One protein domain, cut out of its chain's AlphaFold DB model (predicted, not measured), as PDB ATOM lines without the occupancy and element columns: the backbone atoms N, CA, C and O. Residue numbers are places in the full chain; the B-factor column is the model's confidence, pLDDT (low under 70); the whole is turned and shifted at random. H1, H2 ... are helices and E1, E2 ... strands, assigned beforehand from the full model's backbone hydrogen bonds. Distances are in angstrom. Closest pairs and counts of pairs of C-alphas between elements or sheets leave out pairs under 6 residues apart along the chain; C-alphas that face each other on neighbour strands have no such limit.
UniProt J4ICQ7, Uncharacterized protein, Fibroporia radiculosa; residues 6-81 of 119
ATOM      1  N   PHE A   6     -52.382 -58.180  41.334       94.94
ATOM      2  CA  PHE A   6     -51.651 -57.536  40.237       94.94
ATOM      3  C   PHE A   6     -52.583 -56.978  39.151       94.94
ATOM      4  O   PHE A   6     -52.249 -55.980  38.512       94.94
ATOM      5  N   THR A   7     -53.758 -57.586  38.932       94.56
ATOM      6  CA  THR A   7     -54.721 -57.069  37.953       94.56
ATOM      7  C   THR A   7     -55.328 -55.759  38.439       94.56
ATOM      8  O   THR A   7     -55.495 -54.831  37.650       94.56
ATOM      9  N   HIS A   8     -55.605 -55.655  39.744       95.62
ATOM     10  CA  HIS A   8     -56.108 -54.425  40.353       95.62
ATOM     11  C   HIS A   8     -55.025 -53.343  40.411       95.62
ATOM     12  O   HIS A   8     -55.287 -52.203  40.054       95.62
ATOM     13  N   GLN A   9     -53.783 -53.699  40.742       97.19
ATOM     14  CA  GLN A   9     -52.639 -52.776  40.726       97.19
ATOM     15  C   GLN A   9     -52.410 -52.175  39.326       97.19
ATOM     16  O   GLN A   9     -52.239 -50.962  39.191       97.19
ATOM     17  N   LEU A  10     -52.465 -52.993  38.267       97.38
ATOM     18  CA  LEU A  10     -52.357 -52.508  36.884       97.38
ATOM     19  C   LEU A  10     -53.554 -51.642  36.469       97.38
ATOM     20  O   LEU A  10     -53.374 -50.650  35.757       97.38
ATOM     21  N   HIS A  11     -54.764 -51.974  36.929       96.19
ATOM     22  CA  HIS A  11     -55.943 -51.120  36.763       96.19
ATOM     23  C   HIS A  11     -55.751 -49.763  37.446       96.19
ATOM     24  O   HIS A  11     -55.939 -48.737  36.795       96.19
ATOM     25  N   CYS A  12     -55.300 -49.743  38.703       97.81
ATOM     26  CA  CYS A  12     -55.002 -48.523  39.452       97.81
ATOM     27  C   CYS A  12     -53.980 -47.648  38.720       97.81
ATOM     28  O   CYS A  12     -54.211 -46.454  38.527       97.81
ATOM     29  N   LEU A  13     -52.887 -48.243  38.234       98.38
ATOM     30  CA  LEU A  13     -51.878 -47.526  37.457       98.38
ATOM     31  C   LEU A  13     -52.466 -46.926  36.169       98.38
ATOM     32  O   LEU A  13     -52.212 -45.765  35.850       98.38
ATOM     33  N   ASN A  14     -53.280 -47.685  35.433       97.75
ATOM     34  CA  ASN A  14     -53.911 -47.191  34.210       97.75
ATOM     35  C   ASN A  14     -54.966 -46.109  34.494       97.75
ATOM     36  O   ASN A  14     -55.066 -45.152  33.729       97.75
ATOM     37  N   ALA A  15     -55.726 -46.229  35.583       96.94
ATOM     38  CA  ALA A  15     -56.683 -45.217  36.019       96.94
ATOM     39  C   ALA A  15     -55.969 -43.900  36.357       96.94
ATOM     40  O   ALA A  15     -56.378 -42.849  35.868       96.94
ATOM     41  N   LEU A  16     -54.851 -43.952  37.091       97.75
ATOM     42  CA  LEU A  16     -54.030 -42.773  37.383       97.75
ATOM     43  C   LEU A  16     -53.412 -42.171  36.121       97.75
ATOM     44  O   LEU A  16     -53.488 -40.960  35.934       97.75
ATOM     45  N   ARG A  17     -52.887 -43.002  35.211       97.62
ATOM     46  CA  ARG A  17     -52.408 -42.542  33.900       97.62
ATOM     47  C   ARG A  17     -53.507 -41.796  33.143       97.62
ATOM     48  O   ARG A  17     -53.251 -40.742  32.585       97.62
ATOM     49  N   LYS A  18     -54.735 -42.313  33.099       96.75
ATOM     50  CA  LYS A  18     -55.846 -41.606  32.442       96.75
ATOM     51  C   LYS A  18     -56.211 -40.319  33.184       96.75
ATOM     52  O   LYS A  18     -56.471 -39.308  32.543       96.75
ATOM     53  N   TYR A  19     -56.176 -40.338  34.518       95.69
ATOM     54  CA  TYR A  19     -56.451 -39.172  35.358       95.69
ATOM     55  C   TYR A  19     -55.465 -38.019  35.101       95.69
ATOM     56  O   TYR A  19     -55.863 -36.860  35.170       95.69
ATOM     57  N   THR A  20     -54.198 -38.303  34.771       96.62
ATOM     58  CA  THR A  20     -53.216 -37.261  34.411       96.62
ATOM     59  C   THR A  20     -53.412 -36.674  33.011       96.62
ATOM     60  O   THR A  20     -52.788 -35.668  32.706       96.62
ATOM     61  N   TYR A  21     -54.259 -37.285  32.173       95.50
ATOM     62  CA  TYR A  21     -54.584 -36.838  30.812       95.50
ATOM     63  C   TYR A  21     -56.101 -36.685  30.635       95.50
ATOM     64  O   TYR A  21     -56.686 -37.163  29.656       95.50
ATOM     65  N   ARG A  22     -56.767 -36.074  31.617       90.88
ATOM     66  CA  ARG A  22     -58.232 -35.934  31.647       90.88
ATOM     67  C   ARG A  22     -58.789 -35.247  30.417       90.88
ATOM     68  O   ARG A  22     -59.773 -35.712  29.862       90.88
ATOM     69  N   GLU A  23     -58.106 -34.225  29.924       93.50
ATOM     70  CA  GLU A  23     -58.466 -33.512  28.700       93.50
ATOM     71  C   GLU A  23     -58.623 -34.437  27.483       93.50
ATOM     72  O   GLU A  23     -59.369 -34.128  26.554       93.50
ATOM     73  N   TYR A  24     -57.938 -35.582  27.481       95.31
ATOM     74  CA  TYR A  24     -58.078 -36.590  26.444       95.31
ATOM     75  C   TYR A  24     -59.163 -37.628  26.764       95.31
ATOM     76  O   TYR A  24     -59.813 -38.110  25.835       95.31
ATOM     77  N   TYR A  25     -59.325 -38.030  28.025       95.12
ATOM     78  CA  TYR A  25     -60.176 -39.169  28.393       95.12
ATOM     79  C   TYR A  25     -61.586 -38.800  28.866       95.12
ATOM     80  O   TYR A  25     -62.467 -39.662  28.827       95.12
ATOM     81  N   ASP A  26     -61.829 -37.552  29.259       91.06
ATOM     82  CA  ASP A  26     -63.158 -37.084  29.647       91.06
ATOM     83  C   ASP A  26     -64.144 -37.256  28.471       91.06
ATOM     84  O   ASP A  26     -63.865 -36.884  27.326       91.06
ATOM     85  N   GLY A  27     -65.289 -37.892  28.740       90.50
ATOM     86  CA  GLY A  27     -66.300 -38.239  27.732       90.50
ATOM     87  C   GLY A  27     -65.903 -39.355  26.753       90.50
ATOM     88  O   GLY A  27     -66.642 -39.622  25.806       90.50
ATOM     89  N   ARG A  28     -64.741 -39.999  26.941       94.38
ATOM     90  CA  ARG A  28     -64.274 -41.139  26.126       94.38
ATOM     91  C   ARG A  28     -64.103 -42.426  26.916       94.38
ATOM     92  O   ARG A  28     -64.050 -43.497  26.317       94.38
ATOM     93  N   ASP A  29     -63.957 -42.318  28.228       94.31
ATOM     94  CA  ASP A  29     -63.726 -43.450  29.107       94.31
ATOM     95  C   ASP A  29     -64.759 -43.464  30.240       94.31
ATOM     96  O   ASP A  29     -64.860 -42.461  30.953       94.31
ATOM     97  N   PRO A  30     -65.470 -44.587  30.457       92.81
ATOM     98  CA  PRO A  30     -66.500 -44.684  31.491       92.81
ATOM     99  C   PRO A  30     -66.008 -44.391  32.910       92.81
ATOM    100  O   PRO A  30     -66.801 -44.038  33.781       92.81
ATOM    101  N   LEU A  31     -64.696 -44.495  33.160       89.12
ATOM    102  CA  LEU A  31     -64.087 -44.103  34.433       89.12
ATOM    103  C   LEU A  31     -64.393 -42.637  34.805       89.12
ATOM    104  O   LEU A  31     -64.373 -42.288  35.985       89.12
ATOM    105  N   PHE A  32     -64.668 -41.778  33.818       92.38
ATOM    106  CA  PHE A  32     -64.919 -40.348  34.006       92.38
ATOM    107  C   PHE A  32     -66.394 -39.946  33.879       92.38
ATOM    108  O   PHE A  32     -66.695 -38.761  33.991       92.38
ATOM    109  N   ASP A  33     -67.312 -40.903  33.709       92.62
ATOM    110  CA  ASP A  33     -68.756 -40.625  33.631       92.62
ATOM    111  C   ASP A  33     -69.386 -40.387  35.018       92.62
ATOM    112  O   ASP A  33     -70.523 -39.922  35.138       92.62
ATOM    113  N   ALA A  34     -68.650 -40.700  36.087       90.25
ATOM    114  CA  ALA A  34     -69.073 -40.480  37.463       90.25
ATOM    115  C   ALA A  34     -68.943 -39.006  37.889       90.25
ATOM    116  O   ALA A  34     -68.334 -38.164  37.228       90.25
ATOM    117  N   ARG A  35     -69.499 -38.680  39.058       92.75
ATOM    118  CA  ARG A  35     -69.336 -37.354  39.657       92.75
ATOM    119  C   ARG A  35     -67.864 -37.074  39.987       92.75
ATOM    120  O   ARG A  35     -67.095 -37.981  40.297       92.75
ATOM    121  N   ALA A  36     -67.477 -35.798  39.970       90.69
ATOM    122  CA  ALA A  36     -66.090 -35.384  40.193       90.69
ATOM    123  C   ALA A  36     -65.500 -35.871  41.533       90.69
ATOM    124  O   ALA A  36     -64.332 -36.259  41.577       90.69
ATOM    125  N   ASP A  37     -66.306 -35.890  42.598       93.44
ATOM    126  CA  ASP A  37     -65.956 -36.435  43.916       93.44
ATOM    127  C   ASP A  37     -65.683 -37.944  43.853       93.44
ATOM    128  O   ASP A  37     -64.645 -38.393  44.334       93.44
ATOM    129  N   THR A  38     -66.539 -38.713  43.177       92.81
ATOM    130  CA  THR A  38     -66.340 -40.153  42.956       92.81
ATOM    131  C   THR A  38     -65.056 -40.440  42.180       92.81
ATOM    132  O   THR A  38     -64.284 -41.315  42.564       92.81
ATOM    133  N   ILE A  39     -64.780 -39.686  41.111       93.38
ATOM    134  CA  ILE A  39     -63.561 -39.909  40.325       93.38
ATOM    135  C   ILE A  39     -62.314 -39.561  41.146       93.38
ATOM    136  O   ILE A  39     -61.277 -40.221  41.022       93.38
ATOM    137  N   ARG A  40     -62.383 -38.519  41.987       94.06
ATOM    138  CA  ARG A  40     -61.273 -38.196  42.884       94.06
ATOM    139  C   ARG A  40     -61.048 -39.308  43.904       94.06
ATOM    140  O   ARG A  40     -59.917 -39.779  43.993       94.06
ATOM    141  N   ALA A  41     -62.105 -39.769  44.569       94.50
ATOM    142  CA  ALA A  41     -62.038 -40.865  45.531       94.50
ATOM    143  C   ALA A  41     -61.457 -42.145  44.908       94.50
ATOM    144  O   ALA A  41     -60.569 -42.764  45.487       94.50
ATOM    145  N   HIS A  42     -61.860 -42.494  43.678       94.56
ATOM    146  CA  HIS A  42     -61.293 -43.639  42.949       94.56
ATOM    147  C   HIS A  42     -59.779 -43.504  42.778       94.56
ATOM    148  O   HIS A  42     -59.027 -44.466  42.941       94.56
ATOM    149  N   ALA A  43     -59.303 -42.316  42.429       96.12
ATOM    150  CA  ALA A  43     -57.882 -42.094  42.237       96.12
ATOM    151  C   ALA A  43     -57.103 -42.017  43.564       96.12
ATOM    152  O   ALA A  43     -55.962 -42.474  43.592       96.12
ATOM    153  N   ASP A  44     -57.700 -41.527  44.654       96.75
ATOM    154  CA  ASP A  44     -57.121 -41.630  46.003       96.75
ATOM    155  C   ASP A  44     -56.981 -43.099  46.435       96.75
ATOM    156  O   ASP A  44     -55.899 -43.515  46.847       96.75
ATOM    157  N   HIS A  45     -58.013 -43.918  46.208       95.56
ATOM    158  CA  HIS A  45     -57.970 -45.375  46.401       95.56
ATOM    159  C   HIS A  45     -56.848 -46.033  45.591       95.56
ATOM    160  O   HIS A  45     -56.082 -46.846  46.103       95.56
ATOM    161  N   CYS A  46     -56.697 -45.651  44.320       97.38
ATOM    162  CA  CYS A  46     -55.622 -46.173  43.476       97.38
ATOM    163  C   CYS A  46     -54.232 -45.827  44.021       97.38
ATOM    164  O   CYS A  46     -53.337 -46.670  43.980       97.38
ATOM    165  N   ILE A  47     -54.044 -44.601  44.520       98.19
ATOM    166  CA  ILE A  47     -52.784 -44.174  45.139       98.19
ATOM    167  C   ILE A  47     -52.519 -44.991  46.403       98.19
ATOM    168  O   ILE A  47     -51.408 -45.490  46.575       98.19
ATOM    169  N   GLU A  48     -53.528 -45.169  47.253       97.19
ATOM    170  CA  GLU A  48     -53.394 -45.903  48.508       97.19
ATOM    171  C   GLU A  48     -53.073 -47.386  48.277       97.19
ATOM    172  O   GLU A  48     -52.104 -47.900  48.838       97.19
ATOM    173  N   MET A  49     -53.776 -48.055  47.360       96.25
ATOM    174  CA  MET A  49     -53.496 -49.449  46.991       96.25
ATOM    175  C   MET A  49     -52.070 -49.639  46.450       96.25
ATOM    176  O   MET A  49     -51.380 -50.607  46.793       96.25
ATOM    177  N   LEU A  50     -51.595 -48.712  45.611       98.19
ATOM    178  CA  LEU A  50     -50.227 -48.755  45.092       98.19
ATOM    179  C   LEU A  50     -49.199 -48.459  46.191       98.19
ATOM    180  O   LEU A  50     -48.182 -49.146  46.259       98.19
ATOM    181  N   ARG A  51     -49.469 -47.505  47.091       97.69
ATOM    182  CA  ARG A  51     -48.612 -47.214  48.251       97.69
ATOM    183  C   ARG A  51     -48.463 -48.442  49.149       97.69
ATOM    184  O   ARG A  51     -47.337 -48.803  49.491       97.69
ATOM    185  N   GLN A  52     -49.569 -49.100  49.495       97.19
ATOM    186  CA  GLN A  52     -49.559 -50.329  50.292       97.19
ATOM    187  C   GLN A  52     -48.757 -51.436  49.602       97.19
ATOM    188  O   GLN A  52     -47.924 -52.077  50.241       97.19
ATOM    189  N   THR A  53     -48.927 -51.605  48.287       96.81
ATOM    190  CA  THR A  53     -48.157 -52.576  47.493       96.81
ATOM    191  C   THR A  53     -46.654 -52.284  47.539       96.81
ATOM    192  O   THR A  53     -45.856 -53.190  47.780       96.81
ATOM    193  N   LEU A  54     -46.256 -51.022  47.349       97.25
ATOM    194  CA  LEU A  54     -44.851 -50.604  47.389       97.25
ATOM    195  C   LEU A  54     -44.229 -50.841  48.771       97.25
ATOM    196  O   LEU A  54     -43.100 -51.318  48.861       97.25
ATOM    197  N   MET A  55     -44.974 -50.568  49.844       97.50
ATOM    198  CA  MET A  55     -44.524 -50.831  51.212       97.50
ATOM    199  C   MET A  55     -44.466 -52.319  51.551       97.50
ATOM    200  O   MET A  55     -43.570 -52.735  52.277       97.50
ATOM    201  N   CYS A  56     -45.399 -53.115  51.032       96.44
ATOM    202  CA  CYS A  56     -45.416 -54.561  51.219       96.44
ATOM    203  C   CYS A  56     -44.230 -55.229  50.512       96.44
ATOM    204  O   CYS A  56     -43.599 -56.126  51.066       96.44
ATOM    205  N   HIS A  57     -43.899 -54.773  49.300       94.75
ATOM    206  CA  HIS A  57     -42.750 -55.290  48.564       94.75
ATOM    207  C   HIS A  57     -41.415 -54.792  49.133       94.75
ATOM    208  O   HIS A  57     -40.455 -55.555  49.138       94.75
ATOM    209  N   ALA A  58     -41.360 -53.531  49.590       95.50
ATOM    210  CA  ALA A  58     -40.178 -52.884  50.167       95.50
ATOM    211  C   ALA A  58     -38.883 -53.212  49.395       95.50
ATOM    212  O   ALA A  58     -37.962 -53.821  49.937       95.50
ATOM    213  N   ASP A  59     -38.838 -52.846  48.105       93.56
ATOM    214  CA  ASP A  59     -37.701 -53.171  47.236       93.56
ATOM    215  C   ASP A  59     -36.380 -52.628  47.814       93.56
ATOM    216  O   ASP A  59     -36.252 -51.439  48.103       93.56
ATOM    217  N   THR A  60     -35.400 -53.517  47.989       93.56
ATOM    218  CA  THR A  60     -34.087 -53.212  48.568       93.56
ATOM    219  C   THR A  60     -33.017 -52.910  47.514       93.56
ATOM    220  O   THR A  60     -31.830 -52.873  47.843       93.56
ATOM    221  N   GLY A  61     -33.393 -52.753  46.242       92.44
ATOM    222  CA  GLY A  61     -32.499 -52.289  45.184       92.44
ATOM    223  C   GLY A  61     -31.888 -50.925  45.523       92.44
ATOM    224  O   GLY A  61     -32.585 -50.002  45.938       92.44
ATOM    225  N   LEU A  62     -30.569 -50.796  45.362       94.88
ATOM    226  CA  LEU A  62     -29.862 -49.550  45.650       94.88
ATOM    227  C   LEU A  62     -29.802 -48.672  44.401       94.88
ATOM    228  O   LEU A  62     -29.176 -49.053  43.415       94.88
ATOM    229  N   ILE A  63     -30.387 -47.480  44.484       96.56
ATOM    230  CA  ILE A  63     -30.181 -46.420  43.494       96.56
ATOM    231  C   ILE A  63     -28.832 -45.763  43.784       96.56
ATOM    232  O   ILE A  63     -28.626 -45.187  44.856       96.56
ATOM    233  N   THR A  64     -27.906 -45.865  42.835       96.75
ATOM    234  CA  THR A  64     -26.615 -45.167  42.873       96.75
ATOM    235  C   THR A  64     -26.702 -43.826  42.150       96.75
ATOM    236  O   THR A  64     -27.686 -43.531  41.475       96.75
ATOM    237  N   TYR A  65     -25.683 -42.985  42.321       97.62
ATOM    238  CA  TYR A  65     -25.657 -41.629  41.783       97.62
ATOM    239  C   TYR A  65     -24.354 -41.382  41.031       97.62
ATOM    240  O   TYR A  65     -23.273 -41.445  41.622       97.62
ATOM    241  N   ASP A  66     -24.475 -41.030  39.755       96.69
ATOM    242  CA  ASP A  66     -23.347 -40.857  38.845       96.69
ATOM    243  C   ASP A  66     -23.171 -39.399  38.415       96.69
ATOM    244  O   ASP A  66     -24.113 -38.603  38.374       96.69
ATOM    245  N   TRP A  67     -21.940 -39.027  38.071       97.19
ATOM    246  CA  TRP A  67     -21.651 -37.720  37.485       97.19
ATOM    247  C   TRP A  67     -21.942 -37.743  35.985       97.19
ATOM    248  O   TRP A  67     -21.278 -38.451  35.230       97.19
ATOM    249  N   VAL A  68     -22.907 -36.931  35.549       96.81
ATOM    250  CA  VAL A  68     -23.299 -36.808  34.140       96.81
ATOM    251  C   VAL A  68     -22.947 -35.411  33.632       96.81
ATOM    252  O   VAL A  68     -23.271 -34.405  34.266       96.81
ATOM    253  N   ALA A  69     -22.280 -35.333  32.479       96.75
ATOM    254  CA  ALA A  69     -21.900 -34.057  31.878       96.75
ATOM    255  C   ALA A  69     -23.132 -33.164  31.640       96.75
ATOM    256  O   ALA A  69     -24.137 -33.612  31.093       96.75
ATOM    257  N   GLY A  70     -23.044 -31.896  32.049       96.25
ATOM    258  CA  GLY A  70     -24.144 -30.928  31.946       96.25
ATOM    259  C   GLY A  70     -25.077 -30.879  33.159       96.25
ATOM    260  O   GLY A  70     -25.866 -29.941  33.257       96.25
ATOM    261  N   TYR A  71     -24.958 -31.811  34.109       95.44
ATOM    262  CA  TYR A  71     -25.678 -31.750  35.380       95.44
ATOM    263  C   TYR A  71     -24.816 -31.099  36.463       95.44
ATOM    264  O   TYR A  71     -23.625 -31.375  36.589       95.44
ATOM    265  N   SER A  72     -25.426 -30.217  37.258       95.56
ATOM    266  CA  SER A  72     -24.774 -29.551  38.393       95.56
ATOM    267  C   SER A  72     -24.690 -30.427  39.647       95.56
ATOM    268  O   SER A  72     -23.937 -30.111  40.565       95.56
ATOM    269  N   THR A  73     -25.443 -31.527  39.689       96.94
ATOM    270  CA  THR A  73     -25.452 -32.523  40.769       96.94
ATOM    271  C   THR A  73     -25.385 -33.929  40.186       96.94
ATOM    272  O   THR A  73     -25.629 -34.125  38.995       96.94
ATOM    273  N   GLN A  74     -25.080 -34.920  41.026       96.69
ATOM    274  CA  GLN A  74     -25.111 -36.320  40.606       96.69
ATOM    275  C   GLN A  74     -26.526 -36.714  40.153       96.69
ATOM    276  O   GLN A  74     -27.519 -36.269  40.739       96.69
ATOM    277  N   TYR A  75     -26.609 -37.538  39.114       96.44
ATOM    278  CA  TYR A  75     -27.855 -38.033  38.542       96.44
ATOM    279  C   TYR A  75     -28.120 -39.467  39.030       96.44
ATOM    280  O   TYR A  75     -27.185 -40.269  39.041       96.44
ATOM    281  N   PRO A  76     -29.348 -39.806  39.460       96.56
ATOM    282  CA  PRO A  76     -29.668 -41.155  39.919       96.56
ATOM    283  C   PRO A  76     -29.669 -42.165  38.762       96.56
ATOM    284  O   PRO A  76     -30.271 -41.913  37.717       96.56
ATOM    285  N   ASP A  77     -29.062 -43.334  38.971       95.56
ATOM    286  CA  ASP A  77     -29.215 -44.480  38.074       95.56
ATOM    287  C   ASP A  77     -30.419 -45.328  38.503       95.56
ATOM    288  O   ASP A  77     -30.379 -46.068  39.486       95.56
ATOM    289  N   PHE A  78     -31.510 -45.210  37.746       94.56
ATOM    290  CA  PHE A  78     -32.720 -46.009  37.941       94.56
ATOM    291  C   PHE A  78     -32.647 -47.390  37.273       94.56
ATOM    292  O   PHE A  78     -33.596 -48.168  37.368       94.56
ATOM    293  N   SER A  79     -31.543 -47.718  36.597       93.81
ATOM    294  CA  SER A  79     -31.330 -48.996  35.903       93.81
ATOM    295  C   SER A  79     -30.886 -50.094  36.873       93.81
ATOM    296  O   SER A  79     -29.942 -50.847  36.621       93.81
ATOM    297  N   THR A  80     -31.564 -50.192  38.014       93.50
ATOM    298  CA  THR A  80     -31.232 -51.146  39.066       93.50
ATOM    299  C   THR A  80     -31.656 -52.566  38.684       93.50
ATOM    300  O   THR A  80     -32.545 -52.793  37.860       93.50
ATOM    301  N   ARG A  81     -30.981 -53.573  39.247       92.56
ATOM    302  CA  ARG A  81     -31.312 -54.981  38.986       92.56
ATOM    303  C   ARG A  81     -32.448 -55.432  39.895       92.56
ATOM    304  O   ARG A  81     -32.331 -55.325  41.110       92.56
TER     305      ARG A  81
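Overview. This is residues 6 to 81 of the 119 residues of an uncharacterized protein of Fibroporia radiculosa (UniProt J4ICQ7). Two helices, H1 and H3, cross near their middles as an X, and a small two-strand hairpin, E1 and E2, hangs well away from them beyond the far end of the longer helix, H3, joined to it by residues 58 to 63. The short helix H2 sits near the end of H1, and the space between H1 and the hairpin is open. The printed part has 76 residues, with three named helices and two named strands in the order H1, H2, H3, E1, E2; the class is mostly helix, and the sheet, of order E1 - E2, is antiparallel. The whole is only just extended, close to loose, with a radius of gyration of the C-alphas of 17.3 A and spans of 47 by 32 by 19 A.

Arrangement. Look first at E1, residues 64 to 66, and E2, residues 75 to 77, a hairpin of antiparallel strands at 133 degrees between their directions. The C-alphas of 65 and 76 face each other at 4.4 A; N 66 and O 75 are 2.9 A apart and N 75 and O 66 are 2.8 A apart, both within hydrogen-bond range. Go back along the chain to H3, residues 36 to 57, which is apart from E2. H3 touches H1, residues 6 to 19, with its residues 43 to 50 alone; the closest C-alphas are those of Cys 12 and Cys 46, 4.7 A apart. They run opposite ways at a steep tilt of 45 degrees. H2, residues 22 to 25, is close to H1 but not clearly touching, the closest C-alphas being those of Lys 18 and Tyr 25 at 6.4 A. H2 is apart from H3, and H1 and H2 are each apart from both strands. In H1 and H3 every O i to N i+4 pair is within hydrogen-bond range; H2 is too short for such a pair.

Along the chain. Find C-alpha 64 at (-26.615, -45.167, 42.873), where E1 begins; E1 is 6.7 A long and E2 6.6 A. Then find C-alpha 36 at (-66.090, -35.384, 40.193); from there H3 runs 31.8 A to C-alpha 57 at (-42.750, -55.290, 48.564). H1 begins at C-alpha 6 at (-51.651, -57.536, 40.237) and is 19.6 A long, and H2 is 5.0 A.

Size, cuts and confidence. The two C-alphas farthest apart are those of Arg 35 and Ala 69, at 48.2 A. Residues 33 to 38, of which 36 to 38 belong to H3, stand free, and so do residues 54 to 60, of which 54 to 57 belong to H3. The printed part has no cut. The link from H1 to H2 is tight, the other three links are short, and there is no long link. The mean pLDDT of the printed part is 95.3, and no printed residue is under 70.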